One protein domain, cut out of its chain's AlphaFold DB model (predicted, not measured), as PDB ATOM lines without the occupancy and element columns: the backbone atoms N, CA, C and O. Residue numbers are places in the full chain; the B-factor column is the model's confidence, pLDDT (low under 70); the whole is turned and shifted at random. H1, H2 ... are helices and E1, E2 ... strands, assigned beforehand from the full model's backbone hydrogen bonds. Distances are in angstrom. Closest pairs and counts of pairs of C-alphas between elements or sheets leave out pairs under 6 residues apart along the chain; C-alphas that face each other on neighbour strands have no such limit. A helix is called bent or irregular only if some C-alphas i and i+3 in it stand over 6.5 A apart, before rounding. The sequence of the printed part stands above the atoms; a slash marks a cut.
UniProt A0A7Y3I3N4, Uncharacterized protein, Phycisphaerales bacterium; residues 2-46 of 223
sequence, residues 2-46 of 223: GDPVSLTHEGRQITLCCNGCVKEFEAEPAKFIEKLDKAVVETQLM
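Overview. This is residues 2 to 46 of the 223 residues of an uncharacterized protein of Phycisphaerales bacterium (UniProt A0A7Y3I3N4). A small two-stranded hairpin, E1 and E2, has the short helix H1 near one of its ends, and the long helix H2 turns a corner after H1 and runs away from them. Residues 37 to 46 of H2 stick out as a free arm, which makes much of the length. The printed part has 45 residues with two named strands and two named helices, in the order E1, E2, H1, H2; the sheet, in the order E1 - E2, is antiparallel, and the class is mixed, helices and strands. It is only just compact, close to loose, with a radius of gyration of the C-alphas of 11.2 A and an elongated outline of 33 by 20 by 17 A.

Arrangement. E1, residues 5 to 9, and E2, residues 12 to 16, form a hairpin, antiparallel at 150 degrees between their directions. N 5 and O 16 are 2.9 A apart and N 14 and O 7 are 2.8 A apart, both within hydrogen-bond range. H1, residues 19 to 27, comes closest to E1 at the C-alphas of Val 5 and Asn 19, 6.5 A apart, and to E2 at those of Leu 16 and Val 22, 6.6 A apart. H2, residues 29 to 46, is close to H1 but not clearly touching, about perpendicular at 78 degrees; their closest C-alphas, of Phe 25 and Phe 32, are 6.6 A apart. H2 is apart from E1 and E2. Every O i to N i+4 pair is within hydrogen-bond range in H1, and 13 of 14 are in H2.

Along the chain. E1 begins at C-alpha 5 (42.231, 33.418, 34.396), and E2 ends at C-alpha 16 (40.400, 28.804, 35.900). H1 is 12.9 A long. H2 is 26.5 A long and ends at C-alpha 46 (49.861, 13.279, 53.361); it is only just irregular, with C-alphas 43 and 46 6.8 A apart.

Size, cuts and confidence. The C-alphas of Gly 2 and Met 46, the two farthest apart, are 33.1 A apart. The printed part has no cut, and its three links are tight. The mean pLDDT of the printed part is 88.5, with residue 2 under 70.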
ATOM      1  N   GLY A   2      40.837  28.921  26.077       69.81
ATOM      2  CA  GLY A   2      41.181  30.329  26.321       69.81
ATOM      3  C   GLY A   2      42.399  30.465  27.231       69.81
ATOM      4  O   GLY A   2      42.911  29.457  27.714       69.81
ATOM      5  N   ASP A   3      42.830  31.700  27.466       79.31
ATOM      6  CA  ASP A   3      43.906  31.978  28.415       79.31
ATOM      7  C   ASP A   3      43.439  31.701  29.855       79.31
ATOM      8  O   ASP A   3      42.295  32.037  30.194       79.31
ATOM      9  N   PRO A   4      44.286  31.091  30.706       85.56
ATOM     10  CA  PRO A   4      43.969  30.884  32.109       85.56
ATOM     11  C   PRO A   4      43.686  32.210  32.815       85.56
ATOM     12  O   PRO A   4      44.411  33.189  32.642       85.56
ATOM     13  N   VAL A   5      42.647  32.229  33.645       87.19
ATOM     14  CA  VAL A   5      42.231  33.418  34.396       87.19
ATOM     15  C   VAL A   5      42.320  33.113  35.877       87.19
ATOM     16  O   VAL A   5      41.675  32.183  36.358       87.19
ATOM     17  N   SER A   6      43.106  33.900  36.603       86.81
ATOM     18  CA  SER A   6      43.194  33.820  38.060       86.81
ATOM     19  C   SER A   6      42.278  34.858  38.699       86.81
ATOM     20  O   SER A   6      42.324  36.031  38.338       86.81
ATOM     21  N   LEU A   7      41.464  34.431  39.661       88.25
ATOM     22  CA  LEU A   7      40.591  35.288  40.463       88.25
ATOM     23  C   LEU A   7      40.805  35.032  41.955       88.25
ATOM     24  O   LEU A   7      41.324  33.984  42.345       88.25
ATOM     25  N   THR A   8      40.375  35.978  42.787       87.31
ATOM     26  CA  THR A   8      40.405  35.837  44.246       87.31
ATOM     27  C   THR A   8      38.993  35.628  44.780       87.31
ATOM     28  O   THR A   8      38.125  36.472  44.573       87.31
ATOM     29  N   HIS A   9      38.768  34.535  45.509       86.06
ATOM     30  CA  HIS A   9      37.503  34.225  46.177       86.06
ATOM     31  C   HIS A   9      37.763  33.923  47.654       86.06
ATOM     32  O   HIS A   9      38.528  33.016  47.969       86.06
ATOM     33  N   GLU A  10      37.185  34.715  48.564       84.44
ATOM     34  CA  GLU A  10      37.333  34.544  50.024       84.44
ATOM     35  C   GLU A  10      38.800  34.425  50.499       84.44
ATOM     36  O   GLU A  10      39.155  33.647  51.383       84.44
ATOM     37  N   GLY A  11      39.694  35.201  49.877       80.19
ATOM     38  CA  GLY A  11      41.128  35.185  50.189       80.19
ATOM     39  C   GLY A  11      41.891  33.981  49.628       80.19
ATOM     40  O   GLY A  11      43.031  33.752  50.031       80.19
ATOM     41  N   ARG A  12      41.287  33.220  48.711       85.38
ATOM     42  CA  ARG A  12      41.928  32.150  47.940       85.38
ATOM     43  C   ARG A  12      42.153  32.608  46.515       85.38
ATOM     44  O   ARG A  12      41.236  33.134  45.891       85.38
ATOM     45  N   GLN A  13      43.337  32.341  45.984       84.62
ATOM     46  CA  GLN A  13      43.575  32.442  44.551       84.62
ATOM     47  C   GLN A  13      43.054  31.171  43.872       84.62
ATOM     48  O   GLN A  13      43.376  30.059  44.304       84.62
ATOM     49  N   ILE A  14      42.234  31.343  42.839       88.38
ATOM     50  CA  ILE A  14      41.659  30.268  42.029       88.38
ATOM     51  C   ILE A  14      42.002  30.558  40.574       88.38
ATOM     52  O   ILE A  14      41.626  31.601  40.043       88.38
ATOM     53  N   THR A  15      42.697  29.628  39.927       87.19
ATOM     54  CA  THR A  15      43.016  29.714  38.501       87.19
ATOM     55  C   THR A  15      42.072  28.827  37.711       87.19
ATOM     56  O   THR A  15      41.960  27.626  37.957       87.19
ATOM     57  N   LEU A  16      41.386  29.435  36.755       88.00
ATOM     58  CA  LEU A  16      40.400  28.804  35.900       88.00
ATOM     59  C   LEU A  16      40.891  28.746  34.463       88.00
ATOM     60  O   LEU A  16      41.738  29.517  34.023       88.00
ATOM     61  N   CYS A  17      40.307  27.813  33.723       88.62
ATOM     62  CA  CYS A  17      40.729  27.455  32.380       88.62
ATOM     63  C   CYS A  17      40.543  28.571  31.334       88.62
ATOM     64  O   CYS A  17      41.229  28.578  30.318       88.62
ATOM     65  N   CYS A  18      39.545  29.442  31.531       87.94
ATOM     66  CA  CYS A  18      39.163  30.526  30.627       87.94
ATOM     67  C   CYS A  18      38.103  31.438  31.273       87.94
ATOM     68  O   CYS A  18      37.501  31.082  32.286       87.94
ATOM     69  N   ASN A  19      37.775  32.558  30.621       84.00
ATOM     70  CA  ASN A  19      36.679  33.452  31.031       84.00
ATOM     71  C   ASN A  19      35.294  32.777  31.090       84.00
ATOM     72  O   ASN A  19      34.436  33.202  31.858       84.00
ATOM     73  N   GLY A  20      35.051  31.728  30.296       85.19
ATOM     74  CA  GLY A  20      33.815  30.938  30.396       85.19
ATOM     75  C   GLY A  20      33.722  30.195  31.730       85.19
ATOM     76  O   GLY A  20      32.706  30.289  32.412       85.19
ATOM     77  N   CYS A  21      34.831  29.566  32.143       88.88
ATOM     78  CA  CYS A  21      34.970  28.907  33.445       88.88
ATOM     79  C   CYS A  21      34.717  29.901  34.611       88.88
ATOM     80  O   CYS A  21      34.169  29.500  35.634       88.88
ATOM     81  N   VAL A  22      35.065  31.194  34.467       88.38
ATOM     82  CA  VAL A  22      34.799  32.234  35.491       88.38
ATOM     83  C   VAL A  22      33.302  32.433  35.711       88.38
ATOM     84  O   VAL A  22      32.846  32.417  36.850       88.38
ATOM     85  N   LYS A  23      32.520  32.552  34.633       87.50
ATOM     86  CA  LYS A  23      31.064  32.738  34.732       87.50
ATOM     87  C   LYS A  23      30.376  31.546  35.394       87.50
ATOM     88  O   LYS A  23      29.459  31.727  36.185       87.50
ATOM     89  N   GLU A  24      30.822  30.329  35.079       88.62
ATOM     90  CA  GLU A  24      30.320  29.115  35.731       88.62
ATOM     91  C   GLU A  24      30.662  29.100  37.225       88.62
ATOM     92  O   GLU A  24      29.803  28.791  38.050       88.62
ATOM     93  N   PHE A  25      31.893  29.485  37.577       90.69
ATOM     94  CA  PHE A  25      32.322  29.592  38.968       90.69
ATOM     95  C   PHE A  25      31.486  30.610  39.753       90.69
ATOM     96  O   PHE A  25      31.046  30.303  40.855       90.69
ATOM     97  N   GLU A  26      31.228  31.790  39.190       88.12
ATOM     98  CA  GLU A  26      30.415  32.832  39.835       88.12
ATOM     99  C   GLU A  26      28.944  32.423  40.012       88.12
ATOM    100  O   GLU A  26      28.299  32.867  40.962       88.12
ATOM    101  N   ALA A  27      28.414  31.560  39.139       91.75
ATOM    102  CA  ALA A  27      27.037  31.075  39.228       91.75
ATOM    103  C   ALA A  27      26.832  30.030  40.341       91.75
ATOM    104  O   ALA A  27      25.793  30.030  41.002       91.75
ATOM    105  N   GLU A  28      27.804  29.139  40.562       91.19
ATOM    106  CA  GLU A  28      27.723  28.075  41.575       91.19
ATOM    107  C   GLU A  28      29.012  27.959  42.427       91.19
ATOM    108  O   GLU A  28      29.584  26.867  42.525       91.19
ATOM    109  N   PRO A  29      29.488  29.032  43.094       90.00
ATOM    110  CA  PRO A  29      30.813  29.040  43.721       90.00
ATOM    111  C   PRO A  29      30.959  27.940  44.774       90.00
ATOM    112  O   PRO A  29      31.943  27.206  44.758       90.00
ATOM    113  N   ALA A  30      29.938  27.724  45.612       91.12
ATOM    114  CA  ALA A  30      29.953  26.708  46.667       91.12
ATOM    115  C   ALA A  30      30.279  25.292  46.152       91.12
ATOM    116  O   ALA A  30      31.060  24.567  46.763       91.12
ATOM    117  N   LYS A  31      29.742  24.909  44.987       91.00
ATOM    118  CA  LYS A  31      29.965  23.593  44.370       91.00
ATOM    119  C   LYS A  31      31.397  23.420  43.872       91.00
ATOM    120  O   LYS A  31      31.950  22.321  43.941       91.00
ATOM    121  N   PHE A  32      32.001  24.484  43.345       91.69
ATOM    122  CA  PHE A  32      33.400  24.460  42.923       91.69
ATOM    123  C   PHE A  32      34.340  24.514  44.122       91.69
ATOM    124  O   PHE A  32      35.309  23.760  44.151       91.69
ATOM    125  N   ILE A  33      34.019  25.322  45.134       91.38
ATOM    126  CA  ILE A  33      34.765  25.389  46.390       91.38
ATOM    127  C   ILE A  33      34.781  24.030  47.093       91.38
ATOM    128  O   ILE A  33      35.858  23.558  47.440       91.38
ATOM    129  N   GLU A  34      33.650  23.329  47.190       91.69
ATOM    130  CA  GLU A  34      33.607  21.986  47.784       91.69
ATOM    131  C   GLU A  34      34.519  20.994  47.038       91.69
ATOM    132  O   GLU A  34      35.229  20.191  47.650       91.69
ATOM    133  N   LYS A  35      34.538  21.048  45.699       91.56
ATOM    134  CA  LYS A  35      35.434  20.212  44.884       91.56
ATOM    135  C   LYS A  35      36.903  20.574  45.095       91.56
ATOM    136  O   LYS A  35      37.734  19.673  45.207       91.56
ATOM    137  N   LEU A  36      37.218  21.868  45.148       91.62
ATOM    138  CA  LEU A  36      38.573  22.359  45.392       91.62
ATOM    139  C   LEU A  36      39.053  21.963  46.789       91.62
ATOM    140  O   LEU A  36      40.183  21.507  46.926       91.62
ATOM    141  N   ASP A  37      38.198  22.052  47.803       93.31
ATOM    142  CA  ASP A  37      38.545  21.677  49.174       93.31
ATOM    143  C   ASP A  37      38.823  20.186  49.290       93.31
ATOM    144  O   ASP A  37      39.834  19.801  49.873       93.31
ATOM    145  N   LYS A  38      38.007  19.339  48.654       92.50
ATOM    146  CA  LYS A  38      38.282  17.897  48.576       92.50
ATOM    147  C   LYS A  38      39.625  17.609  47.903       92.50
ATOM    148  O   LYS A  38      40.377  16.776  48.402       92.50
ATOM    149  N   ALA A  39      39.951  18.313  46.819       91.81
ATOM    150  CA  ALA A  39      41.229  18.149  46.130       91.81
ATOM    151  C   ALA A  39      42.420  18.630  46.983       91.81
ATOM    152  O   ALA A  39      43.452  17.958  47.046       91.81
ATOM    153  N   VAL A  40      42.279  19.758  47.687       92.12
ATOM    154  CA  VAL A  40      43.304  20.259  48.616       92.12
ATOM    155  C   VAL A  40      43.490  19.291  49.784       92.12
ATOM    156  O   VAL A  40      44.624  18.993  50.143       92.12
ATOM    157  N   VAL A  41      42.410  18.737  50.341       93.62
ATOM    158  CA  VAL A  41      42.493  17.701  51.379       93.62
ATOM    159  C   VAL A  41      43.229  16.469  50.848       93.62
ATOM    160  O   VAL A  41      44.203  16.056  51.462       93.62
ATOM    161  N   GLU A  42      42.834  15.910  49.700       91.00
ATOM    162  CA  GLU A  42      43.461  14.696  49.141       91.00
ATOM    163  C   GLU A  42      44.969  14.872  48.881       91.00
ATOM    164  O   GLU A  42      45.747  13.931  49.028       91.00
ATOM    165  N   THR A  43      45.388  16.081  48.503       89.62
ATOM    166  CA  THR A  43      46.791  16.396  48.196       89.62
ATOM    167  C   THR A  43      47.609  16.774  49.426       89.62
ATOM    168  O   THR A  43      48.757  16.358  49.535       89.62
ATOM    169  N   GLN A  44      47.049  17.529  50.373       94.38
ATOM    170  CA  GLN A  44      47.787  18.017  51.543       94.38
ATOM    171  C   GLN A  44      47.709  17.090  52.758       94.38
ATOM    172  O   GLN A  44      48.532  17.229  53.661       94.38
ATOM    173  N   LEU A  45      46.773  16.134  52.808       93.50
ATOM    174  CA  LEU A  45      46.609  15.250  53.971       93.50
ATOM    175  C   LEU A  45      47.881  14.452  54.281       93.50
ATOM    176  O   LEU A  45      48.249  14.309  55.442       93.50
ATOM    177  N   MET A  46      48.583  13.994  53.244       93.31
ATOM    178  CA  MET A  46      49.861  13.279  53.361       93.31
ATOM    179  C   MET A  46      51.040  14.166  53.776       93.31
ATOM    180  O   MET A  46      52.099  13.652  54.113       93.31
TER     181      MET A  46